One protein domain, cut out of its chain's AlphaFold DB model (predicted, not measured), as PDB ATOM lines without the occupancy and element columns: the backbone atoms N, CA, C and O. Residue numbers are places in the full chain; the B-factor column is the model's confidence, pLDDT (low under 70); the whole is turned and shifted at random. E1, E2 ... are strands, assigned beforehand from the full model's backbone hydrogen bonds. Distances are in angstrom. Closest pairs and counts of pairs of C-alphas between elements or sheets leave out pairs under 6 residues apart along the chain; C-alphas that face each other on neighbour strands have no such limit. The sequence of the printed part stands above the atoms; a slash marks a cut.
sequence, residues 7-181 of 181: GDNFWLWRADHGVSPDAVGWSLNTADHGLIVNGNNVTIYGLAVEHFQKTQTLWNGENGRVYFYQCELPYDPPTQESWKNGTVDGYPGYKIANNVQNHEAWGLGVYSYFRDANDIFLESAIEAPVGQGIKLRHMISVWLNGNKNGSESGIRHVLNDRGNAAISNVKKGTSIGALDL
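Overview. This is residues 7 to 181 of the 181 residues of the protein "Sialidase" of Parachlamydiaceae bacterium (UniProt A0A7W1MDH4). The chain is wound in stacked turns, a flattened solenoid: strand by strand from E1 to E11 it changes from one sheet to the other, and the two sheets lie face to face as a sandwich. E11 folds back beside E9 at one edge of the larger sheet, running against it. The larger sheet, in the order E1 E3 E5 E7 E9 E11, is mixed; the other, in the order E2 E4 E6 E8 E10, is all parallel. The printed part has 175 residues with no named helix and eleven named strands, E1 to E11 in order along the chain; its class is all strand, though under half of the residues, 74, are in named strands. It is compact, with a radius of gyration of the C-alphas of 15.4 A and spans of 43, 33 and 28 A.

Arrangement. Begin at E1, residues 7 to 13, an edge strand of the larger sheet. Beside it find E3, residues 43 to 50, parallel, with N 9 and O 45 2.8 A apart, within hydrogen-bond range. E5, residues 64 to 72, is the next parallel neighbour, with N 46 and O 67 at 2.9 A. Then come E7, residues 103 to 112, with N 68 and O 106 at 2.8 A, and E9, residues 134 to 143, with N 107 and O 137 at 2.8 A, both parallel. E11, residues 173 to 180, is the other edge strand, antiparallel to E9 at 175 degrees, with N 138 and O 177 at 2.8 A. This sheet is twisted; E3, E5, E7 and E9 bend by 75, 80, 75 and 63 degrees at residues 46, 67, 106 and 137. In the second sheet, E2, residues 35 to 37, is parallel to E4, residues 57 to 59, with N 58 and O 35 at 2.8 A. E6, residues 94 to 96, follows, with N 59 and O 95 at 2.8 A, then E8, residues 121 to 127, with N 96 and O 127 at 2.8 A, and E10, residues 154 to 159, with N 122 and O 154 at 2.9 A. Between the sheets, the closest C-alphas of E9 and E10 are those of Ser 141 and Val 158, 5.6 A apart.

Along the chain. Find C-alpha 7 at (-41.157, -22.993, 13.318), where E1 begins its 15.7 A. E3 measures 19.2 A, E5 21.4 A, E7 24.5 A, E8 15.0 A, E9 25.8 A and E10 14.0 A; E2, E4 and E6 have three residues each. E11, 21.7 A long, ends at C-alpha 180, (-26.365, -15.846, 31.576).

Size, cuts and confidence. The C-alphas of Ser 20 and Gln 132, the two farthest apart, are 48.8 A apart. The printed part has no cut. The links E1 to E2, E5 to E6 and E10 to E11 are long. The mean pLDDT of the printed part is 94.7; look for values under 70 at residue 150 and residues 177 to 181.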
ATOM      1  N   GLY A   7     -41.877 -22.156  14.271       98.44
ATOM      2  CA  GLY A   7     -41.157 -22.993  13.318       98.44
ATOM      3  C   GLY A   7     -40.869 -24.357  13.933       98.44
ATOM      4  O   GLY A   7     -40.541 -24.450  15.115       98.44
ATOM      5  N   ASP A   8     -40.985 -25.412  13.139       98.38
ATOM      6  CA  ASP A   8     -40.669 -26.768  13.574       98.38
ATOM      7  C   ASP A   8     -39.982 -27.511  12.431       98.38
ATOM      8  O   ASP A   8     -40.518 -27.587  11.323       98.38
ATOM      9  N   ASN A   9     -38.785 -28.019  12.716       98.19
ATOM     10  CA  ASN A   9     -37.965 -28.818  11.818       98.19
ATOM     11  C   ASN A   9     -37.625 -28.101  10.499       98.19
ATOM     12  O   ASN A   9     -37.916 -28.582   9.400       98.19
ATOM     13  N   PHE A  10     -37.019 -26.917  10.609       98.50
ATOM     14  CA  PHE A  10     -36.573 -26.146   9.450       98.50
ATOM     15  C   PHE A  10     -35.157 -26.534   9.051       98.50
ATOM     16  O   PHE A  10     -34.244 -26.475   9.872       98.50
ATOM     17  N   TRP A  11     -34.976 -26.827   7.764       98.81
ATOM     18  CA  TRP A  11     -33.665 -26.936   7.142       98.81
ATOM     19  C   TRP A  11     -33.558 -25.938   5.992       98.81
ATOM     20  O   TRP A  11     -34.264 -26.035   4.987       98.81
ATOM     21  N   LEU A  12     -32.708 -24.934   6.181       98.81
ATOM     22  CA  LEU A  12     -32.441 -23.875   5.219       98.81
ATOM     23  C   LEU A  12     -31.012 -24.070   4.725       98.81
ATOM     24  O   LEU A  12     -30.071 -23.955   5.503       98.81
ATOM     25  N   TRP A  13     -30.847 -24.388   3.447       98.81
ATOM     26  CA  TRP A  13     -29.576 -24.892   2.933       98.81
ATOM     27  C   TRP A  13     -29.199 -24.195   1.629       98.81
ATOM     28  O   TRP A  13     -29.920 -24.285   0.630       98.81
ATOM     29  N   ARG A  14     -28.057 -23.500   1.634       98.62
ATOM     30  CA  ARG A  14     -27.361 -23.127   0.401       98.62
ATOM     31  C   ARG A  14     -26.515 -24.321  -0.035       98.62
ATOM     32  O   ARG A  14     -25.700 -24.803   0.733       98.62
ATOM     33  N   ALA A  15     -26.677 -24.768  -1.276       98.00
ATOM     34  CA  ALA A  15     -26.045 -26.010  -1.710       98.00
ATOM     35  C   ALA A  15     -24.506 -26.012  -1.614       98.00
ATOM     36  O   ALA A  15     -23.855 -25.159  -2.216       98.00
ATOM     37  N   ASP A  16     -23.926 -26.991  -0.913       96.31
ATOM     38  CA  ASP A  16     -22.469 -27.206  -0.805       96.31
ATOM     39  C   ASP A  16     -21.930 -28.284  -1.768       96.31
ATOM     40  O   ASP A  16     -20.712 -28.383  -1.983       96.31
ATOM     41  N   HIS A  17     -22.838 -29.049  -2.385       95.81
ATOM     42  CA  HIS A  17     -22.557 -30.077  -3.385       95.81
ATOM     43  C   HIS A  17     -23.654 -30.156  -4.462       95.81
ATOM     44  O   HIS A  17     -24.767 -29.654  -4.297       95.81
ATOM     45  N   GLY A  18     -23.343 -30.810  -5.585       93.31
ATOM     46  CA  GLY A  18     -24.272 -31.001  -6.695       93.31
ATOM     47  C   GLY A  18     -23.842 -32.115  -7.649       93.31
ATOM     48  O   GLY A  18     -22.884 -32.841  -7.399       93.31
ATOM     49  N   VAL A  19     -24.574 -32.261  -8.756       92.69
ATOM     50  CA  VAL A  19     -24.412 -33.376  -9.714       92.69
ATOM     51  C   VAL A  19     -23.120 -33.325 -10.540       92.69
ATOM     52  O   VAL A  19     -22.759 -34.312 -11.178       92.69
ATOM     53  N   SER A  20     -22.425 -32.190 -10.540       92.81
ATOM     54  CA  SER A  20     -21.138 -31.983 -11.204       92.81
ATOM     55  C   SER A  20     -20.246 -31.066 -10.359       92.81
ATOM     56  O   SER A  20     -20.781 -30.295  -9.562       92.81
ATOM     57  N   PRO A  21     -18.913 -31.089 -10.549       84.06
ATOM     58  CA  PRO A  21     -17.988 -30.237  -9.794       84.06
ATOM     59  C   PRO A  21     -18.320 -28.737  -9.849       84.06
ATOM     60  O   PRO A  21     -18.187 -28.056  -8.842       84.06
ATOM     61  N   ASP A  22     -18.840 -28.253 -10.981       90.00
ATOM     62  CA  ASP A  22     -19.193 -26.839 -11.188       90.00
ATOM     63  C   ASP A  22     -20.684 -26.542 -10.928       90.00
ATOM     64  O   ASP A  22     -21.219 -25.540 -11.396       90.00
ATOM     65  N   ALA A  23     -21.403 -27.441 -10.244       93.88
ATOM     66  CA  ALA A  23     -22.831 -27.252  -9.963       93.88
ATOM     67  C   ALA A  23     -23.094 -26.219  -8.854       93.88
ATOM     68  O   ALA A  23     -24.187 -25.657  -8.786       93.88
ATOM     69  N   VAL A  24     -22.116 -25.994  -7.975       96.69
ATOM     70  CA  VAL A  24     -22.206 -25.107  -6.809       96.69
ATOM     71  C   VAL A  24     -20.893 -24.360  -6.617       96.69
ATOM     72  O   VAL A  24     -19.840 -24.828  -7.046       96.69
ATOM     73  N   GLY A  25     -20.950 -23.199  -5.974       96.31
ATOM     74  CA  GLY A  25     -19.761 -22.408  -5.680       96.31
ATOM     75  C   GLY A  25     -20.085 -20.963  -5.327       96.31
ATOM     76  O   GLY A  25     -21.207 -20.486  -5.527       96.31
ATOM     77  N   TRP A  26     -19.078 -20.245  -4.836       97.69
ATOM     78  CA  TRP A  26     -19.236 -18.920  -4.228       97.69
ATOM     79  C   TRP A  26     -19.985 -17.909  -5.104       97.69
ATOM     80  O   TRP A  26     -20.771 -17.107  -4.608       97.69
ATOM     81  N   SER A  27     -19.764 -17.948  -6.417       96.88
ATOM     82  CA  SER A  27     -20.410 -17.063  -7.394       96.88
ATOM     83  C   SER A  27     -21.556 -17.717  -8.176       96.88
ATOM     84  O   SER A  27     -22.156 -17.053  -9.017       96.88
ATOM     85  N   LEU A  28     -21.858 -18.996  -7.928       96.56
ATOM     86  CA  LEU A  28     -22.801 -19.785  -8.727       96.56
ATOM     87  C   LEU A  28     -24.191 -19.854  -8.091       96.56
ATOM     88  O   LEU A  28     -25.189 -19.574  -8.750       96.56
ATOM     89  N   ASN A  29     -24.262 -20.196  -6.807       97.12
ATOM     90  CA  ASN A  29     -25.507 -20.325  -6.049       97.12
ATOM     91  C   ASN A  29     -25.513 -19.344  -4.872       97.12
ATOM     92  O   ASN A  29     -25.509 -19.742  -3.707       97.12
ATOM     93  N   THR A  30     -25.448 -18.050  -5.183       98.19
ATOM     94  CA  THR A  30     -25.334 -16.995  -4.174       98.19
ATOM     95  C   THR A  30     -26.560 -16.950  -3.263       98.19
ATOM     96  O   THR A  30     -27.704 -17.028  -3.713       98.19
ATOM     97  N   ALA A  31     -26.316 -16.826  -1.962       98.50
ATOM     98  CA  ALA A  31     -27.359 -16.617  -0.965       98.50
ATOM     99  C   ALA A  31     -26.743 -15.974   0.278       98.50
ATOM    100  O   ALA A  31     -25.875 -16.562   0.924       98.50
ATOM    101  N   ASP A  32     -27.193 -14.769   0.614       98.31
ATOM    102  CA  ASP A  32     -26.610 -13.981   1.701       98.31
ATOM    103  C   ASP A  32     -26.931 -14.562   3.085       98.31
ATOM    104  O   ASP A  32     -26.024 -14.822   3.869       98.31
ATOM    105  N   HIS A  33     -28.213 -14.769   3.389       98.62
ATOM    106  CA  HIS A  33     -28.704 -15.185   4.706       98.62
ATOM    107  C   HIS A  33     -29.691 -16.341   4.562       98.62
ATOM    108  O   HIS A  33     -30.460 -16.361   3.599       98.62
ATOM    109  N   GLY A  34     -29.716 -17.250   5.537       98.69
ATOM    110  CA  GLY A  34     -30.702 -18.327   5.577       98.69
ATOM    111  C   GLY A  34     -31.989 -17.899   6.259       98.69
ATOM    112  O   GLY A  34     -33.065 -17.976   5.668       98.69
ATOM    113  N   LEU A  35     -31.881 -17.388   7.487       98.81
ATOM    114  CA  LEU A  35     -33.030 -16.956   8.276       98.81
ATOM    115  C   LEU A  35     -32.829 -15.556   8.854       98.81
ATOM    116  O   LEU A  35     -31.832 -15.276   9.513       98.81
ATOM    117  N   ILE A  36     -33.831 -14.693   8.671       98.88
ATOM    118  CA  ILE A  36     -33.938 -13.408   9.370       98.88
ATOM    119  C   ILE A  36     -35.276 -13.365  10.112       98.88
ATOM    120  O   ILE A  36     -36.342 -13.373   9.491       98.88
ATOM    121  N   VAL A  37     -35.229 -13.288  11.441       98.88
ATOM    122  CA  VAL A  37     -36.417 -13.245  12.305       98.88
ATOM    123  C   VAL A  37     -36.653 -11.824  12.807       98.88
ATOM    124  O   VAL A  37     -35.967 -11.356  13.709       98.88
ATOM    125  N   ASN A  38     -37.654 -11.140  12.244       98.88
ATOM    126  CA  ASN A  38     -38.059  -9.791  12.679       98.88
ATOM    127  C   ASN A  38     -39.277  -9.779  13.618       98.88
ATOM    128  O   ASN A  38     -39.600  -8.736  14.173       98.88
ATOM    129  N   GLY A  39     -40.011 -10.891  13.717       98.75
ATOM    130  CA  GLY A  39     -41.197 -10.995  14.568       98.75
ATOM    131  C   GLY A  39     -40.829 -11.238  16.028       98.75
ATOM    132  O   GLY A  39     -39.848 -11.922  16.313       98.75
ATOM    133  N   ASN A  40     -41.640 -10.719  16.943       98.88
ATOM    134  CA  ASN A  40     -41.500 -10.988  18.370       98.88
ATOM    135  C   ASN A  40     -42.133 -12.335  18.737       98.88
ATOM    136  O   ASN A  40     -43.039 -12.810  18.053       98.88
ATOM    137  N   ASN A  41     -41.683 -12.920  19.847       98.81
ATOM    138  CA  ASN A  41     -42.202 -14.164  20.427       98.81
ATOM    139  C   ASN A  41     -42.132 -15.377  19.480       98.81
ATOM    140  O   ASN A  41     -42.891 -16.335  19.627       98.81
ATOM    141  N   VAL A  42     -41.239 -15.342  18.491       98.94
ATOM    142  CA  VAL A  42     -41.036 -16.470  17.579       98.94
ATOM    143  C   VAL A  42     -40.358 -17.609  18.335       98.94
ATOM    144  O   VAL A  42     -39.388 -17.395  19.063       98.94
ATOM    145  N   THR A  43     -40.866 -18.826  18.164       98.94
ATOM    146  CA  THR A  43     -40.262 -20.039  18.724       98.94
ATOM    147  C   THR A  43     -39.910 -20.994  17.595       98.94
ATOM    148  O   THR A  43     -40.743 -21.229  16.725       98.94
ATOM    149  N   ILE A  44     -38.700 -21.548  17.596       98.88
ATOM    150  CA  ILE A  44     -38.288 -22.555  16.614       98.88
ATOM    151  C   ILE A  44     -37.753 -23.799  17.322       98.88
ATOM    152  O   ILE A  44     -36.883 -23.705  18.188       98.88
ATOM    153  N   TYR A  45     -38.273 -24.960  16.934       98.81
ATOM    154  CA  TYR A  45     -37.782 -26.275  17.335       98.81
ATOM    155  C   TYR A  45     -37.049 -26.915  16.157       98.81
ATOM    156  O   TYR A  45     -37.589 -26.952  15.056       98.81
ATOM    157  N   GLY A  46     -35.828 -27.409  16.368       98.69
ATOM    158  CA  GLY A  46     -35.070 -28.106  15.328       98.69
ATOM    159  C   GLY A  46     -34.722 -27.209  14.139       98.69
ATOM    160  O   GLY A  46     -35.306 -27.350  13.067       98.69
ATOM    161  N   LEU A  47     -33.787 -26.275  14.323       98.88
ATOM    162  CA  LEU A  47     -33.361 -25.355  13.266       98.88
ATOM    163  C   LEU A  47     -31.983 -25.739  12.707       98.88
ATOM    164  O   LEU A  47     -31.000 -25.719  13.444       98.88
ATOM    165  N   ALA A  48     -31.908 -26.025  11.409       98.88
ATOM    166  CA  ALA A  48     -30.669 -26.216  10.657       98.88
ATOM    167  C   ALA A  48     -30.530 -25.128   9.578       98.88
ATOM    168  O   ALA A  48     -31.439 -24.950   8.760       98.88
ATOM    169  N   VAL A  49     -29.422 -24.379   9.581       98.94
ATOM    170  CA  VAL A  49     -29.164 -23.302   8.605       98.94
ATOM    171  C   VAL A  49     -27.718 -23.335   8.133       98.94
ATOM    172  O   VAL A  49     -26.810 -23.162   8.942       98.94
ATOM    173  N   GLU A  50     -27.502 -23.548   6.835       98.88
ATOM    174  CA  GLU A  50     -26.189 -23.965   6.340       98.88
ATOM    175  C   GLU A  50     -25.719 -23.230   5.073       98.88
ATOM    176  O   GLU A  50     -26.474 -22.986   4.127       98.88
ATOM    177  N   HIS A  51     -24.415 -22.950   5.064       98.75
ATOM    178  CA  HIS A  51     -23.568 -22.525   3.949       98.75
ATOM    179  C   HIS A  51     -23.876 -21.182   3.284       98.75
ATOM    180  O   HIS A  51     -23.315 -20.885   2.226       98.75
ATOM    181  N   PHE A  52     -24.706 -20.332   3.883       98.88
ATOM    182  CA  PHE A  52     -24.965 -18.979   3.385       98.88
ATOM    183  C   PHE A  52     -23.698 -18.107   3.415       98.88
ATOM    184  O   PHE A  52     -22.754 -18.366   4.158       98.88
ATOM    185  N   GLN A  53     -23.646 -17.071   2.583       98.75
ATOM    186  CA  GLN A  53     -22.431 -16.273   2.383       98.75
ATOM    187  C   GLN A  53     -22.188 -15.257   3.503       98.75
ATOM    188  O   GLN A  53     -21.047 -14.856   3.735       98.75
ATOM    189  N   LYS A  54     -23.242 -14.853   4.216       98.75
ATOM    190  CA  LYS A  54     -23.193 -13.944   5.364       98.75
ATOM    191  C   LYS A  54     -23.738 -14.650   6.609       98.75
ATOM    192  O   LYS A  54     -23.608 -15.862   6.763       98.75
ATOM    193  N   THR A  55     -24.301 -13.886   7.544       98.81
ATOM    194  CA  THR A  55     -24.864 -14.414   8.791       98.81
ATOM    195  C   THR A  55     -25.943 -15.449   8.488       98.81
ATOM    196  O   THR A  55     -26.933 -15.111   7.840       98.81
ATOM    197  N   GLN A  56     -25.777 -16.683   8.966       98.81
ATOM    198  CA  GLN A  56     -26.688 -17.783   8.618       98.81
ATOM    199  C   GLN A  56     -28.084 -17.509   9.192       98.81
ATOM    200  O   GLN A  56     -29.063 -17.459   8.445       98.81
ATOM    201  N   THR A  57     -28.145 -17.212  10.495       98.94
ATOM    202  CA  THR A  57     -29.367 -16.814  11.205       98.94
ATOM    203  C   THR A  57     -29.190 -15.469  11.906       98.94
ATOM    204  O   THR A  57     -28.321 -15.330  12.767       98.94
ATOM    205  N   LEU A  58     -30.033 -14.487  11.573       98.94
ATOM    206  CA  LEU A  58     -30.122 -13.188  12.249       98.94
ATOM    207  C   LEU A  58     -31.462 -13.049  12.980       98.94
ATOM    208  O   LEU A  58     -32.531 -13.101  12.369       98.94
ATOM    209  N   TRP A  59     -31.404 -12.800  14.284       98.88
ATOM    210  CA  TRP A  59     -32.567 -12.637  15.142       98.88
ATOM    211  C   TRP A  59     -32.710 -11.194  15.625       98.88
ATOM    212  O   TRP A  59     -31.942 -10.730  16.465       98.88
ATOM    213  N   ASN A  60     -33.713 -10.489  15.103       98.88
ATOM    214  CA  ASN A  60     -34.004  -9.088  15.418       98.88
ATOM    215  C   ASN A  60     -35.182  -8.917  16.394       98.88
ATOM    216  O   ASN A  60     -35.329  -7.848  16.981       98.88
ATOM    217  N   GLY A  61     -36.049  -9.929  16.525       98.75
ATOM    218  CA  GLY A  61     -37.257  -9.871  17.355       98.75
ATOM    219  C   GLY A  61     -37.035 -10.223  18.830       98.75
ATOM    220  O   GLY A  61     -36.184 -11.044  19.168       98.75
ATOM    221  N   GLU A  62     -37.852  -9.641  19.706       98.81
ATOM    222  CA  GLU A  62     -37.837  -9.896  21.153       98.81
ATOM    223  C   GLU A  62     -38.451 -11.249  21.525       98.81
ATOM    224  O   GLU A  62     -39.298 -11.789  20.810       98.81
ATOM    225  N   ASN A  63     -38.072 -11.761  22.699       98.81
ATOM    226  CA  ASN A  63     -38.589 -12.993  23.306       98.81
ATOM    227  C   ASN A  63     -38.457 -14.231  22.406       98.81
ATOM    228  O   ASN A  63     -39.289 -15.141  22.461       98.81
ATOM    229  N   GLY A  64     -37.431 -14.250  21.556       98.81
ATOM    230  CA  GLY A  64     -37.151 -15.386  20.690       98.81
ATOM    231  C   GLY A  64     -36.753 -16.628  21.480       98.81
ATOM    232  O   GLY A  64     -36.050 -16.515  22.487       98.81
ATOM    233  N   ARG A  65     -37.197 -17.805  21.024       98.88
ATOM    234  CA  ARG A  65     -36.811 -19.094  21.613       98.88
ATOM    235  C   ARG A  65     -36.359 -20.079  20.547       98.88
ATOM    236  O   ARG A  65     -37.109 -20.337  19.609       98.88
ATOM    237  N   VAL A  66     -35.177 -20.668  20.715       98.88
ATOM    238  CA  VAL A  66     -34.680 -21.725  19.820       98.88
ATOM    239  C   VAL A  66     -34.292 -22.966  20.602       98.88
ATOM    240  O   VAL A  66     -33.410 -22.934  21.456       98.88
ATOM    241  N   TYR A  67     -34.927 -24.084  20.273       98.75
ATOM    242  CA  TYR A  67     -34.621 -25.388  20.841       98.75
ATOM    243  C   TYR A  67     -33.941 -26.228  19.772       98.75
ATOM    244  O   TYR A  67     -34.602 -26.664  18.834       98.75
ATOM    245  N   PHE A  68     -32.641 -26.468  19.956       98.75
ATOM    246  CA  PHE A  68     -31.732 -27.077  18.990       98.75
ATOM    247  C   PHE A  68     -31.450 -26.189  17.769       98.75
ATOM    248  O   PHE A  68     -32.351 -25.816  17.016       98.75
ATOM    249  N   TYR A  69     -30.165 -25.897  17.564       98.88
ATOM    250  CA  TYR A  69     -29.638 -25.205  16.396       98.88
ATOM    251  C   TYR A  69     -28.410 -25.932  15.848       98.88
ATOM    252  O   TYR A  69     -27.478 -26.236  16.596       98.88
ATOM    253  N   GLN A  70     -28.394 -26.166  14.542       98.69
ATOM    254  CA  GLN A  70     -27.270 -26.714  13.794       98.69
ATOM    255  C   GLN A  70     -26.932 -25.744  12.655       98.69
ATOM    256  O   GLN A  70     -27.819 -25.152  12.038       98.69
ATOM    257  N   CYS A  71     -25.639 -25.530  12.419       98.81
ATOM    258  CA  CYS A  71     -25.187 -24.600  11.398       98.81
ATOM    259  C   CYS A  71     -23.798 -24.944  10.875       98.81
ATOM    260  O   CYS A  71     -22.805 -24.765  11.581       98.81
ATOM    261  N   GLU A  72     -23.699 -25.332   9.612       98.69
ATOM    262  CA  GLU A  72     -22.427 -25.386   8.899       98.69
ATOM    263  C   GLU A  72     -22.158 -24.074   8.155       98.69
ATOM    264  O   GLU A  72     -22.993 -23.562   7.417       98.69
ATOM    265  N   LEU A  73     -20.967 -23.512   8.348       98.69
ATOM    266  CA  LEU A  73     -20.509 -22.313   7.642       98.69
ATOM    267  C   LEU A  73     -20.244 -22.618   6.153       98.69
ATOM    268  O   LEU A  73     -20.089 -23.789   5.787       98.69
ATOM    269  N   PRO A  74     -20.180 -21.606   5.262       98.25
ATOM    270  CA  PRO A  74     -19.869 -21.844   3.857       98.25
ATOM    271  C   PRO A  74     -18.490 -22.488   3.729       98.25
ATOM    272  O   PRO A  74     -17.529 -22.094   4.391       98.25
ATOM    273  N   TYR A  75     -18.384 -23.497   2.871       97.25
ATOM    274  CA  TYR A  75     -17.120 -24.197   2.638       97.25
ATOM    275  C   TYR A  75     -16.205 -23.456   1.668       97.25
ATOM    276  O   TYR A  75     -15.000 -23.707   1.642       97.25
ATOM    277  N   ASP A  76     -16.802 -22.583   0.871       96.69
ATOM    278  CA  ASP A  76     -16.273 -22.013  -0.350       96.69
ATOM    279  C   ASP A  76     -15.982 -20.493  -0.336       96.69
ATOM    280  O   ASP A  76     -15.893 -19.923  -1.427       96.69
ATOM    281  N   PRO A  77     -15.795 -19.783   0.807       97.19
ATOM    282  CA  PRO A  77     -15.205 -18.447   0.764       97.19
ATOM    283  C   PRO A  77     -13.870 -18.466  -0.000       97.19
ATOM    284  O   PRO A  77     -12.988 -19.248   0.359       97.19
ATOM    285  N   PRO A  78     -13.676 -17.624  -1.032       96.50
ATOM    286  CA  PRO A  78     -12.483 -17.707  -1.872       96.50
ATOM    287  C   PRO A  78     -11.235 -17.151  -1.178       96.50
ATOM    288  O   PRO A  78     -10.129 -17.628  -1.417       96.50
ATOM    289  N   THR A  79     -11.396 -16.136  -0.325       96.69
ATOM    290  CA  THR A  79     -10.329 -15.554   0.505       96.69
ATOM    291  C   THR A  79     -10.910 -14.990   1.801       96.69
ATOM    292  O   THR A  79     -12.089 -14.629   1.839       96.69
ATOM    293  N   GLN A  80     -10.079 -14.811   2.836       97.31
ATOM    294  CA  GLN A  80     -10.514 -14.137   4.064       97.31
ATOM    295  C   GLN A  80     -11.051 -12.731   3.773       97.31
ATOM    296  O   GLN A  80     -12.116 -12.378   4.263       97.31
ATOM    297  N   GLU A  81     -10.375 -11.945   2.928       97.44
ATOM    298  CA  GLU A  81     -10.802 -10.573   2.607       97.44
ATOM    299  C   GLU A  81     -12.170 -10.510   1.919       97.44
ATOM    300  O   GLU A  81     -12.930  -9.571   2.142       97.44
ATOM    301  N   SER A  82     -12.521 -11.519   1.119       96.69
ATOM    302  CA  SER A  82     -13.857 -11.606   0.513       96.69
ATOM    303  C   SER A  82     -14.960 -11.968   1.514       96.69
ATOM    304  O   SER A  82     -16.141 -11.771   1.226       96.69
ATOM    305  N   TRP A  83     -14.580 -12.492   2.679       98.12
ATOM    306  CA  TRP A  83     -15.478 -12.990   3.711       98.12
ATOM    307  C   TRP A  83     -15.175 -12.324   5.054       98.12
ATOM    308  O   TRP A  83     -14.870 -12.969   6.053       98.12
ATOM    309  N   LYS A  84     -15.249 -10.991   5.059       98.25
ATOM    310  CA  LYS A  84     -15.188 -10.156   6.261       98.25
ATOM    311  C   LYS A  84     -16.478  -9.378   6.437       98.25
ATOM    312  O   LYS A  84     -16.996  -8.779   5.494       98.25
ATOM    313  N   ASN A  85     -16.953  -9.313   7.672       97.44
ATOM    314  CA  ASN A  85     -18.004  -8.394   8.073       97.44
ATOM    315  C   ASN A  85     -17.375  -7.076   8.549       97.44
ATOM    316  O   ASN A  85     -17.097  -6.877   9.734       97.44
ATOM    317  N   GLY A  86     -17.087  -6.182   7.601       96.31
ATOM    318  CA  GLY A  86     -16.318  -4.968   7.875       96.31
ATOM    319  C   GLY A  86     -14.867  -5.312   8.214       96.31
ATOM    320  O   GLY A  86     -14.126  -5.781   7.357       96.31
ATOM    321  N   THR A  87     -14.450  -5.075   9.458       96.38
ATOM    322  CA  THR A  87     -13.098  -5.419   9.934       96.38
ATOM    323  C   THR A  87     -13.018  -6.782  10.619       96.38
ATOM    324  O   THR A  87     -11.925  -7.188  10.996       96.38
ATOM    325  N   VAL A  88     -14.153  -7.459  10.816       97.88
ATOM    326  CA  VAL A  88     -14.244  -8.747  11.520       97.88
ATOM    327  C   VAL A  88     -14.166  -9.893  10.516       97.88
ATOM    328  O   VAL A  88     -14.801  -9.834   9.463       97.88
ATOM    329  N   ASP A  89     -13.406 -10.935  10.847       98.56
ATOM    330  CA  ASP A  89     -13.282 -12.135  10.020       98.56
ATOM    331  C   ASP A  89     -14.574 -12.963  10.050       98.56
ATOM    332  O   ASP A  89     -15.023 -13.411  11.109       98.56
ATOM    333  N   GLY A  90     -15.153 -13.193   8.873       98.50
ATOM    334  CA  GLY A  90     -16.343 -14.011   8.682       98.50
ATOM    335  C   GLY A  90     -17.655 -13.375   9.143       98.50
ATOM    336  O   GLY A  90     -17.737 -12.216   9.554       98.50
ATOM    337  N   TYR A  91     -18.714 -14.179   9.046       98.81
ATOM    338  CA  TYR A  91     -20.051 -13.860   9.540       98.81
ATOM    339  C   TYR A  91     -20.540 -14.976  10.474       98.81
ATOM    340  O   TYR A  91     -20.353 -16.151  10.148       98.81
ATOM    341  N   PRO A  92     -21.194 -14.647  11.602       98.69
ATOM    342  CA  PRO A  92     -21.589 -15.644  12.591       98.69
ATOM    343  C   PRO A  92     -22.634 -16.622  12.049       98.69
ATOM    344  O   PRO A  92     -23.492 -16.272  11.232       98.69
ATOM    345  N   GLY A  93     -22.603 -17.841  12.585       98.81
ATOM    346  CA  GLY A  93     -23.652 -18.829  12.371       98.81
ATOM    347  C   GLY A  93     -24.973 -18.387  12.998       98.81
ATOM    348  O   GLY A  93     -26.028 -18.542  12.397       98.81
ATOM    349  N   TYR A  94     -24.937 -17.775  14.180       98.88
ATOM    350  CA  TYR A  94     -26.142 -17.304  14.862       98.88
ATOM    351  C   TYR A  94     -25.913 -15.924  15.469       98.88
ATOM    352  O   TYR A  94     -25.035 -15.759  16.313       98.88
ATOM    353  N   LYS A  95     -26.694 -14.926  15.055       98.88
ATOM    354  CA  LYS A  95     -26.605 -13.562  15.582       98.88
ATOM    355  C   LYS A  95     -27.917 -13.133  16.209       98.88
ATOM    356  O   LYS A  95     -28.939 -13.088  15.532       98.88
ATOM    357  N   ILE A  96     -27.859 -12.720  17.466       98.88
ATOM    358  CA  ILE A  96     -28.913 -11.950  18.124       98.88
ATOM    359  C   ILE A  96     -28.550 -10.475  17.959       98.88
ATOM    360  O   ILE A  96     -27.421 -10.072  18.246       98.88
ATOM    361  N   ALA A  97     -29.471  -9.670  17.436       98.75
ATOM    362  CA  ALA A  97     -29.211  -8.259  17.184       98.75
ATOM    363  C   ALA A  97     -28.938  -7.498  18.489       98.75
ATOM    364  O   ALA A  97     -29.535  -7.779  19.524       98.75
ATOM    365  N   ASN A  98     -28.054  -6.497  18.431       98.25
ATOM    366  CA  ASN A  98     -27.535  -5.801  19.619       98.25
ATOM    367  C   ASN A  98     -28.613  -5.103  20.466       98.25
ATOM    368  O   ASN A  98     -28.360  -4.780  21.621       98.25
ATOM    369  N   ASN A  99     -29.774  -4.809  19.881       97.88
ATOM    370  CA  ASN A  99     -30.893  -4.145  20.543       97.88
ATOM    371  C   ASN A  99     -31.909  -5.121  21.156       97.88
ATOM    372  O   ASN A  99     -32.879  -4.650  21.744       97.88
ATOM    373  N   VAL A 100     -31.736  -6.433  20.966       98.69
ATOM    374  CA  VAL A 100     -32.617  -7.446  21.553       98.69
ATOM    375  C   VAL A 100     -32.279  -7.598  23.026       98.69
ATOM    376  O   VAL A 100     -31.122  -7.807  23.383       98.69
ATOM    377  N   GLN A 101     -33.301  -7.541  23.871       98.56
ATOM    378  CA  GLN A 101     -33.154  -7.616  25.320       98.56
ATOM    379  C   GLN A 101     -33.484  -9.006  25.865       98.56
ATOM    380  O   GLN A 101     -32.925  -9.399  26.889       98.56
ATOM    381  N   ASN A 102     -34.373  -9.752  25.201       98.69
ATOM    382  CA  ASN A 102     -34.816 -11.073  25.639       98.69
ATOM    383  C   ASN A 102     -34.683 -12.101  24.519       98.69
ATOM    384  O   ASN A 102     -35.334 -11.997  23.476       98.69
ATOM    385  N   HIS A 103     -33.881 -13.133  24.756       98.81
ATOM    386  CA  HIS A 103     -33.713 -14.245  23.834       98.81
ATOM    387  C   HIS A 103     -33.203 -15.477  24.583       98.81
ATOM    388  O   HIS A 103     -32.259 -15.379  25.368       98.81
ATOM    389  N   GLU A 104     -33.789 -16.644  24.324       98.69
ATOM    390  CA  GLU A 104     -33.338 -17.899  24.926       98.69
ATOM    391  C   GLU A 104     -33.058 -18.960  23.859       98.69
ATOM    392  O   GLU A 104     -33.862 -19.174  22.953       98.69
ATOM    393  N   ALA A 105     -31.927 -19.654  23.965       98.50
ATOM    394  CA  ALA A 105     -31.613 -20.745  23.052       98.50
ATOM    395  C   ALA A 105     -30.853 -21.892  23.733       98.50
ATOM    396  O   ALA A 105     -30.028 -21.679  24.628       98.50
ATOM    397  N   TRP A 106     -31.124 -23.120  23.283       98.56
ATOM    398  CA  TRP A 106     -30.564 -24.356  23.833       98.56
ATOM    399  C   TRP A 106     -29.972 -25.232  22.733       98.56
ATOM    400  O   TRP A 106     -30.655 -25.534  21.758       98.56
ATOM    401  N   GLY A 107     -28.747 -25.715  22.942       98.12
ATOM    402  CA  GLY A 107     -28.093 -26.665  22.043       98.12
ATOM    403  C   GLY A 107     -27.739 -26.025  20.706       98.12
ATOM    404  O   GLY A 107     -28.363 -26.353  19.704       98.12
ATOM    405  N   LEU A 108     -26.772 -25.104  20.699       98.69
ATOM    406  CA  LEU A 108     -26.351 -24.389  19.494       98.69
ATOM    407  C   LEU A 108     -25.011 -24.927  18.995       98.69
ATOM    408  O   LEU A 108     -23.988 -24.731  19.650       98.69
ATOM    409  N   GLY A 109     -25.016 -25.592  17.843       98.50
ATOM    410  CA  GLY A 109     -23.822 -26.099  17.175       98.50
ATOM    411  C   GLY A 109     -23.483 -25.300  15.925       98.50
ATOM    412  O   GLY A 109     -24.317 -25.184  15.028       98.50
ATOM    413  N   VAL A 110     -22.253 -24.790  15.851       98.81
ATOM    414  CA  VAL A 110     -21.712 -24.128  14.655       98.81
ATOM    415  C   VAL A 110     -20.441 -24.841  14.198       98.81
ATOM    416  O   VAL A 110     -19.502 -25.047  14.970       98.81
ATOM    417  N   TYR A 111     -20.399 -25.220  12.928       98.50
ATOM    418  CA  TYR A 111     -19.361 -26.064  12.353       98.50
ATOM    419  C   TYR A 111     -18.644 -25.324  11.224       98.50
ATOM    420  O   TYR A 111     -19.265 -24.649  10.404       98.50
ATOM    421  N   SER A 112     -17.323 -25.463  11.175       97.62
ATOM    422  CA  SER A 112     -16.483 -24.959  10.088       97.62
ATOM    423  C   SER A 112     -15.833 -26.118   9.348       97.62
ATOM    424  O   SER A 112     -15.283 -27.026   9.973       97.62
ATOM    425  N   TYR A 113     -15.864 -26.058   8.017       95.44
ATOM    426  CA  TYR A 113     -15.112 -26.967   7.156       95.44
ATOM    427  C   TYR A 113     -14.135 -26.206   6.257       95.44
ATOM    428  O   TYR A 113     -12.983 -26.582   6.246       95.44
ATOM    429  N   PHE A 114     -14.511 -25.108   5.589       95.12
ATOM    430  CA  PHE A 114     -13.591 -24.303   4.750       95.12
ATOM    431  C   PHE A 114     -12.714 -25.166   3.817       95.12
ATOM    432  O   PHE A 114     -11.518 -25.377   4.033       95.12
ATOM    433  N   ARG A 115     -13.363 -25.733   2.798       92.62
ATOM    434  CA  ARG A 115     -12.794 -26.710   1.860       92.62
ATOM    435  C   ARG A 115     -11.891 -26.063   0.813       92.62
ATOM    436  O   ARG A 115     -10.854 -26.629   0.477       92.62
ATOM    437  N   ASP A 116     -12.292 -24.904   0.300       91.00
ATOM    438  CA  ASP A 116     -11.794 -24.429  -1.000       91.00
ATOM    439  C   ASP A 116     -10.683 -23.379  -0.891       91.00
ATOM    440  O   ASP A 116     -10.013 -23.084  -1.881       91.00
ATOM    441  N   ALA A 117     -10.439 -22.850   0.309       89.31
ATOM    442  CA  ALA A 117      -9.406 -21.855   0.560       89.31
ATOM    443  C   ALA A 117      -8.637 -22.130   1.857       89.31
ATOM    444  O   ALA A 117      -9.096 -22.835   2.758       89.31
ATOM    445  N   ASN A 118      -7.440 -21.558   1.911       89.56
ATOM    446  CA  ASN A 118      -6.553 -21.572   3.064       89.56
ATOM    447  C   ASN A 118      -6.795 -20.328   3.935       89.56
ATOM    448  O   ASN A 118      -7.283 -19.314   3.435       89.56
ATOM    449  N   ASP A 119      -6.412 -20.394   5.213       93.00
ATOM    450  CA  ASP A 119      -6.373 -19.237   6.125       93.00
ATOM    451  C   ASP A 119      -7.724 -18.515   6.282       93.00
ATOM    452  O   ASP A 119      -7.789 -17.293   6.402       93.00
ATOM    453  N   ILE A 120      -8.814 -19.296   6.284       96.69
ATOM    454  CA  ILE A 120     -10.177 -18.811   6.524       96.69
ATOM    455  C   ILE A 120     -10.554 -19.012   7.988       96.69
ATOM    456  O   ILE A 120     -10.570 -20.131   8.513       96.69
ATOM    457  N   PHE A 121     -10.921 -17.917   8.633       97.44
ATOM    458  CA  PHE A 121     -11.350 -17.867  10.011       97.44
ATOM    459  C   PHE A 121     -12.706 -17.186  10.137       97.44
ATOM    460  O   PHE A 121     -13.054 -16.260   9.402       97.44
ATOM    461  N   LEU A 122     -13.454 -17.651  11.129       98.50
ATOM    462  CA  LEU A 122     -14.575 -16.934  11.703       98.50
ATOM    463  C   LEU A 122     -14.171 -16.440  13.089       98.50
ATOM    464  O   LEU A 122     -13.705 -17.229  13.916       98.50
ATOM    465  N   GLU A 123     -14.399 -15.158  13.356       98.62
ATOM    466  CA  GLU A 123     -14.103 -14.572  14.661       98.62
ATOM    467  C   GLU A 123     -14.958 -15.204  15.765       98.62
ATOM    468  O   GLU A 123     -14.426 -15.727  16.743       98.62
ATOM    469  N   SER A 124     -16.280 -15.245  15.580       98.50
ATOM    470  CA  SER A 124     -17.191 -15.848  16.549       98.50
ATOM    471  C   SER A 124     -18.318 -16.627  15.886       98.50
ATOM    472  O   SER A 124     -18.974 -16.139  14.966       98.50
ATOM    473  N   ALA A 125     -18.561 -17.848  16.363       98.69
ATOM    474  CA  ALA A 125     -19.666 -18.687  15.898       98.69
ATOM    475  C   ALA A 125     -21.036 -18.066  16.195       98.69
ATOM    476  O   ALA A 125     -21.940 -18.118  15.356       98.69
ATOM    477  N   ILE A 126     -21.179 -17.505  17.395       98.81
ATOM    478  CA  ILE A 126     -22.416 -16.928  17.902       98.81
ATOM    479  C   ILE A 126     -22.122 -15.505  18.362       98.81
ATOM    480  O   ILE A 126     -21.192 -15.269  19.129       98.81
ATOM    481  N   GLU A 127     -22.946 -14.558  17.934       98.75
ATOM    482  CA  GLU A 127     -22.886 -13.175  18.396       98.75
ATOM    483  C   GLU A 127     -24.184 -12.806  19.108       98.75
ATOM    484  O   GLU A 127     -25.276 -13.060  18.596       98.75
ATOM    485  N   ALA A 128     -24.082 -12.192  20.283       98.56
ATOM    486  CA  ALA A 128     -25.248 -11.776  21.056       98.56
ATOM    487  C   ALA A 128     -24.952 -10.554  21.939       98.56
ATOM    488  O   ALA A 128     -23.814 -10.400  22.399       98.56
ATOM    489  N   PRO A 129     -25.953  -9.699  22.229       98.00
ATOM    490  CA  PRO A 129     -25.796  -8.643  23.218       98.00
ATOM    491  C   PRO A 129     -25.580  -9.221  24.621       98.00
ATOM    492  O   PRO A 129     -25.970 -10.348  24.923       98.00
ATOM    493  N   VAL A 130     -24.960  -8.421  25.487       94.31
ATOM    494  CA  VAL A 130     -24.776  -8.742  26.906       94.31
ATOM    495  C   VAL A 130     -25.982  -8.228  27.685       94.31
ATOM    496  O   VAL A 130     -26.301  -7.041  27.608       94.31
ATOM    497  N   GLY A 131     -26.646  -9.099  28.444       92.88
ATOM    498  CA  GLY A 131     -27.821  -8.727  29.219       92.88
ATOM    499  C   GLY A 131     -28.515  -9.925  29.860       92.88
ATOM    500  O   GLY A 131     -28.587 -11.006  29.284       92.88
ATOM    501  N   GLN A 132     -29.129  -9.695  31.024       93.38
ATOM    502  CA  GLN A 132     -29.771 -10.738  31.841       93.38
ATOM    503  C   GLN A 132     -30.909 -11.498  31.130       93.38
ATOM    504  O   GLN A 132     -31.264 -12.605  31.538       93.38
ATOM    505  N   GLY A 133     -31.510 -10.905  30.094       97.25
ATOM    506  CA  GLY A 133     -32.543 -11.544  29.276       97.25
ATOM    507  C   GLY A 133     -31.994 -12.410  28.137       97.25
ATOM    508  O   GLY A 133     -32.777 -13.088  27.475       97.25
ATOM    509  N   ILE A 134     -30.675 -12.429  27.916       98.38
ATOM    510  CA  ILE A 134     -30.015 -13.237  26.889       98.38
ATOM    511  C   ILE A 134     -29.446 -14.498  27.534       98.38
ATOM    512  O   ILE A 134     -28.443 -14.464  28.248       98.38
ATOM    513  N   LYS A 135     -30.099 -15.634  27.283       97.94
ATOM    514  CA  LYS A 135     -29.766 -16.915  27.916       97.94
ATOM    515  C   LYS A 135     -29.436 -17.957  26.865       97.94
ATOM    516  O   LYS A 135     -30.325 -18.488  26.200       97.94
ATOM    517  N   LEU A 136     -28.157 -18.292  26.752       98.00
ATOM    518  CA  LEU A 136     -27.669 -19.275  25.789       98.00
ATOM    519  C   LEU A 136     -27.080 -20.477  26.525       98.00
ATOM    520  O   LEU A 136     -26.275 -20.342  27.453       98.00
ATOM    521  N   ARG A 137     -27.507 -21.679  26.137       97.38
ATOM    522  CA  ARG A 137     -27.159 -22.924  26.832       97.38
ATOM    523  C   ARG A 137     -26.660 -23.963  25.843       97.38
ATOM    524  O   ARG A 137     -27.263 -24.172  24.796       97.38
ATOM    525  N   HIS A 138     -25.596 -24.658  26.225       97.06
ATOM    526  CA  HIS A 138     -24.997 -25.771  25.490       97.06
ATOM    527  C   HIS A 138     -24.580 -25.367  24.072       97.06
ATOM    528  O   HIS A 138     -25.103 -25.871  23.083       97.06
ATOM    529  N   MET A 139     -23.645 -24.425  23.988       98.00
ATOM    530  CA  MET A 139     -23.088 -23.958  22.721       98.00
ATOM    531  C   MET A 139     -21.814 -24.732  22.393       98.00
ATOM    532  O   MET A 139     -21.016 -25.007  23.295       98.00
ATOM    533  N   ILE A 140     -21.597 -25.046  21.120       97.50
ATOM    534  CA  ILE A 140     -20.403 -25.735  20.641       97.50
ATOM    535  C   ILE A 140     -19.957 -25.186  19.284       97.50
ATOM    536  O   ILE A 140     -20.771 -24.999  18.382       97.50
ATOM    537  N   SER A 141     -18.647 -24.994  19.143       97.94
ATOM    538  CA  SER A 141     -17.991 -24.774  17.852       97.94
ATOM    539  C   SER A 141     -17.126 -25.974  17.498       97.94
ATOM    540  O   SER A 141     -16.444 -26.527  18.370       97.94
ATOM    541  N   VAL A 142     -17.132 -26.374  16.228       97.31
ATOM    542  CA  VAL A 142     -16.376 -27.535  15.740       97.31
ATOM    543  C   VAL A 142     -15.674 -27.210  14.424       97.31
ATOM    544  O   VAL A 142     -16.230 -26.555  13.546       97.31
ATOM    545  N   TRP A 143     -14.451 -27.709  14.273       96.00
ATOM    546  CA  TRP A 143     -13.722 -27.728  13.011       96.00
ATOM    547  C   TRP A 143     -13.704 -29.146  12.434       96.00
ATOM    548  O   TRP A 143     -13.159 -30.081  13.031       96.00
ATOM    549  N   LEU A 144     -14.300 -29.304  11.254       94.06
ATOM    550  CA  LEU A 144     -14.627 -30.580  10.615       94.06
ATOM    551  C   LEU A 144     -13.506 -31.134   9.725       94.06
ATOM    552  O   LEU A 144     -13.758 -31.883   8.791       94.06
ATOM    553  N   ASN A 145     -12.244 -30.834  10.037       90.00
ATOM    554  CA  ASN A 145     -11.095 -31.263   9.230       90.00
ATOM    555  C   ASN A 145     -11.126 -30.758   7.785       90.00
ATOM    556  O   ASN A 145     -10.970 -31.556   6.862       90.00
ATOM    557  N   GLY A 146     -11.274 -29.446   7.641       87.81
ATOM    558  CA  GLY A 146     -11.186 -28.697   6.395       87.81
ATOM    559  C   GLY A 146      -9.938 -28.857   5.549       87.81
ATOM    560  O   GLY A 146      -9.158 -29.796   5.710       87.81
ATOM    561  N   ASN A 147      -9.704 -27.876   4.678       86.38
ATOM    562  CA  ASN A 147      -8.448 -27.782   3.946       86.38
ATOM    563  C   ASN A 147      -7.246 -27.737   4.917       86.38
ATOM    564  O   ASN A 147      -7.251 -27.004   5.907       86.38
ATOM    565  N   LYS A 148      -6.229 -28.569   4.647       78.12
ATOM    566  CA  LYS A 148      -5.015 -28.749   5.466       78.12
ATOM    567  C   LYS A 148      -3.726 -28.450   4.698       78.12
ATOM    568  O   LYS A 148      -2.653 -28.849   5.150       78.12
ATOM    569  N   ASN A 149      -3.802 -27.800   3.537       80.62
ATOM    570  CA  ASN A 149      -2.653 -27.543   2.665       80.62
ATOM    571  C   ASN A 149      -1.733 -26.438   3.222       80.62
ATOM    572  O   ASN A 149      -1.578 -25.379   2.620       80.62
ATOM    573  N   GLY A 150      -1.115 -26.702   4.378       67.88
ATOM    574  CA  GLY A 150      -0.124 -25.839   5.025       67.88
ATOM    575  C   GLY A 150      -0.686 -24.632   5.782       67.88
ATOM    576  O   GLY A 150       0.104 -23.812   6.236       67.88
ATOM    577  N   SER A 151      -2.007 -24.527   5.930       77.38
ATOM    578  CA  SER A 151      -2.699 -23.376   6.520       77.38
ATOM    579  C   SER A 151      -3.558 -23.743   7.728       77.38
ATOM    580  O   SER A 151      -3.945 -24.903   7.913       77.38
ATOM    581  N   GLU A 152      -3.916 -22.738   8.523       87.50
ATOM    582  CA  GLU A 152      -4.880 -22.877   9.613       87.50
ATOM    583  C   GLU A 152      -6.260 -22.377   9.193       87.50
ATOM    584  O   GLU A 152      -6.392 -21.534   8.316       87.50
ATOM    585  N   SER A 153      -7.314 -22.934   9.778       93.94
ATOM    586  CA  SER A 153      -8.678 -22.461   9.548       93.94
ATOM    587  C   SER A 153      -9.576 -22.851  10.713       93.94
ATOM    588  O   SER A 153      -9.239 -23.748  11.497       93.94
ATOM    589  N   GLY A 154     -10.722 -22.183  10.825       96.00
ATOM    590  CA  GLY A 154     -11.776 -22.550  11.768       96.00
ATOM    591  C   GLY A 154     -12.380 -21.363  12.503       96.00
ATOM    592  O   GLY A 154     -12.526 -20.281  11.945       96.00
ATOM    593  N   ILE A 155     -12.783 -21.581  13.752       98.00
ATOM    594  CA  ILE A 155     -13.577 -20.630  14.536       98.00
ATOM    595  C   ILE A 155     -12.775 -20.212  15.769       98.00
ATOM    596  O   ILE A 155     -12.349 -21.076  16.540       98.00
ATOM    597  N   ARG A 156     -12.576 -18.906  15.985       97.44
ATOM    598  CA  ARG A 156     -11.764 -18.405  17.110       97.44
ATOM    599  C   ARG A 156     -12.515 -18.412  18.439       97.44
ATOM    600  O   ARG A 156     -11.928 -18.796  19.449       97.44
ATOM    601  N   HIS A 157     -13.807 -18.090  18.425       97.75
ATOM    602  CA  HIS A 157     -14.641 -18.039  19.626       97.75
ATOM    603  C   HIS A 157     -16.005 -18.714  19.441       97.75
ATOM    604  O   HIS A 157     -16.568 -18.769  18.347       97.75
ATOM    605  N   VAL A 158     -16.551 -19.256  20.532       98.19
ATOM    606  CA  VAL A 158     -17.887 -19.879  20.534       98.19
ATOM    607  C   VAL A 158     -18.975 -18.812  20.598       98.19
ATOM    608  O   VAL A 158     -19.955 -18.899  19.866       98.19
ATOM    609  N   LEU A 159     -18.805 -17.826  21.480       98.19
ATOM    610  CA  LEU A 159     -19.782 -16.771  21.737       98.19
ATOM    611  C   LEU A 159     -19.056 -15.455  21.996       98.19
ATOM    612  O   LEU A 159     -18.335 -15.361  22.987       98.19
ATOM    613  N   ASN A 160     -19.288 -14.441  21.162       97.81
ATOM    614  CA  ASN A 160     -18.574 -13.164  21.206       97.81
ATOM    615  C   ASN A 160     -17.051 -13.398  21.293       97.81
ATOM    616  O   ASN A 160     -16.489 -14.038  20.411       97.81
ATOM    617  N   ASP A 161     -16.407 -12.954  22.371       96.62
ATOM    618  CA  ASP A 161     -14.981 -13.107  22.686       96.62
ATOM    619  C   ASP A 161     -14.678 -14.311  23.608       96.62
ATOM    620  O   ASP A 161     -13.590 -14.430  24.177       96.62
ATOM    621  N   ARG A 162     -15.649 -15.213  23.805       94.88
ATOM    622  CA  ARG A 162     -15.596 -16.304  24.791       94.88
ATOM    623  C   ARG A 162     -15.520 -17.682  24.150       94.88
ATOM    624  O   ARG A 162     -16.071 -17.961  23.084       94.88
ATOM    625  N   GLY A 163     -14.921 -18.601  24.904       93.56
ATOM    626  CA  GLY A 163     -14.686 -19.979  24.484       93.56
ATOM    627  C   GLY A 163     -13.389 -20.110  23.691       93.56
ATOM    628  O   GLY A 163     -12.993 -19.202  22.965       93.56
ATOM    629  N   ASN A 164     -12.714 -21.248  23.868       93.62
ATOM    630  CA  ASN A 164     -11.468 -21.537  23.155       93.62
ATOM    631  C   ASN A 164     -11.735 -21.728  21.662       93.62
ATOM    632  O   ASN A 164     -12.828 -22.154  21.301       93.62
ATOM    633  N   ALA A 165     -10.715 -21.520  20.835       94.81
ATOM    634  CA  ALA A 165     -10.798 -21.751  19.402       94.81
ATOM    635  C   ALA A 165     -11.045 -23.227  19.046       94.81
ATOM    636  O   ALA A 165     -10.524 -24.146  19.691       94.81
ATOM    637  N   ALA A 166     -11.813 -23.434  17.977       94.44
ATOM    638  CA  ALA A 166     -11.925 -24.687  17.248       94.44
ATOM    639  C   ALA A 166     -11.240 -24.519  15.886       94.44
ATOM    640  O   ALA A 166     -11.861 -24.064  14.927       94.44
ATOM    641  N   ILE A 167      -9.949 -24.846  15.824       91.06
ATOM    642  CA  ILE A 167      -9.094 -24.660  14.642       91.06
ATOM    643  C   ILE A 167      -8.209 -25.884  14.397       91.06
ATOM    644  O   ILE A 167      -7.987 -26.698  15.303       91.06
ATOM    645  N   SER A 168      -7.699 -25.994  13.171       79.31
ATOM    646  CA  SER A 168      -7.012 -27.175  12.630       79.31
ATOM    647  C   SER A 168      -5.918 -27.798  13.508       79.31
ATOM    648  O   SER A 168      -5.848 -29.029  13.594       79.31
ATOM    649  N   ASN A 169      -5.113 -26.981  14.197       73.06
ATOM    650  CA  ASN A 169      -3.913 -27.415  14.924       73.06
ATOM    651  C   ASN A 169      -4.021 -27.371  16.459       73.06
ATOM    652  O   ASN A 169      -3.060 -27.714  17.145       73.06
ATOM    653  N   VAL A 170      -5.169 -26.970  17.020       73.38
ATOM    654  CA  VAL A 170      -5.324 -26.801  18.481       73.38
ATOM    655  C   VAL A 170      -6.323 -27.795  19.054       73.38
ATOM    656  O   VAL A 170      -5.970 -28.698  19.813       73.38
ATOM    657  N   LYS A 171      -7.600 -27.637  18.706       76.50
ATOM    658  CA  LYS A 171      -8.689 -28.457  19.229       76.50
ATOM    659  C   LYS A 171      -9.808 -28.473  18.205       76.50
ATOM    660  O   LYS A 171     -10.237 -27.426  17.744       76.50
ATOM    661  N   LYS A 172     -10.312 -29.660  17.869       78.81
ATOM    662  CA  LYS A 172     -11.359 -29.802  16.844       78.81
ATOM    663  C   LYS A 172     -12.751 -29.398  17.326       78.81
ATOM    664  O   LYS A 172     -13.636 -29.237  16.502       78.81
ATOM    665  N   GLY A 173     -12.961 -29.244  18.634       81.81
ATOM    666  CA  GLY A 173     -14.254 -28.855  19.193       81.81
ATOM    667  C   GLY A 173     -14.149 -28.251  20.590       81.81
ATOM    668  O   GLY A 173     -13.292 -28.631  21.394       81.81
ATOM    669  N   THR A 174     -15.024 -27.297  20.882       88.31
ATOM    670  CA  THR A 174     -14.993 -26.473  22.097       88.31
ATOM    671  C   THR A 174     -16.397 -26.002  22.450       88.31
ATOM    672  O   THR A 174     -17.192 -25.715  21.560       88.31
ATOM    673  N   SER A 175     -16.731 -25.963  23.740       84.38
ATOM    674  CA  SER A 175     -18.108 -25.765  24.198       84.38
ATOM    675  C   SER A 175     -18.211 -24.811  25.381       84.38
ATOM    676  O   SER A 175     -17.333 -24.798  26.245       84.38
ATOM    677  N   ILE A 176     -19.339 -24.109  25.471       86.69
ATOM    678  CA  ILE A 176     -19.758 -23.324  26.637       86.69
ATOM    679  C   ILE A 176     -21.056 -23.936  27.185       86.69
ATOM    680  O   ILE A 176     -22.032 -24.109  26.456       86.69
ATOM    681  N   GLY A 177     -21.051 -24.299  28.472       69.38
ATOM    682  CA  GLY A 177     -22.122 -25.076  29.110       69.38
ATOM    683  C   GLY A 177     -23.421 -24.299  29.328       69.38
ATOM    684  O   GLY A 177     -24.442 -24.625  28.738       69.38
ATOM    685  N   ALA A 178     -23.409 -23.284  30.183       67.44
ATOM    686  CA  ALA A 178     -24.532 -22.372  30.374       67.44
ATOM    687  C   ALA A 178     -23.963 -21.008  30.726       67.44
ATOM    688  O   ALA A 178     -23.006 -20.927  31.500       67.44
ATOM    689  N   LEU A 179     -24.523 -19.960  30.134       61.88
ATOM    690  CA  LEU A 179     -24.070 -18.613  30.401       61.88
ATOM    691  C   LEU A 179     -25.277 -17.673  30.374       61.88
ATOM    692  O   LEU A 179     -25.952 -17.557  29.353       61.88
ATOM    693  N   ASP A 180     -25.553 -17.058  31.521       55.22
ATOM    694  CA  ASP A 180     -26.365 -15.846  31.576       55.22
ATOM    695  C   ASP A 180     -25.386 -14.710  31.237       55.22
ATOM    696  O   ASP A 180     -24.357 -14.569  31.907       55.22
ATOM    697  N   LEU A 181     -25.612 -14.032  30.106       55.03
ATOM    698  CA  LEU A 181     -24.659 -13.073  29.535       55.03
ATOM    699  C   LEU A 181     -24.539 -11.787  30.352       55.03
ATOM    700  O   LEU A 181     -25.581 -11.181  30.693       55.03
TER     701      LEU A 181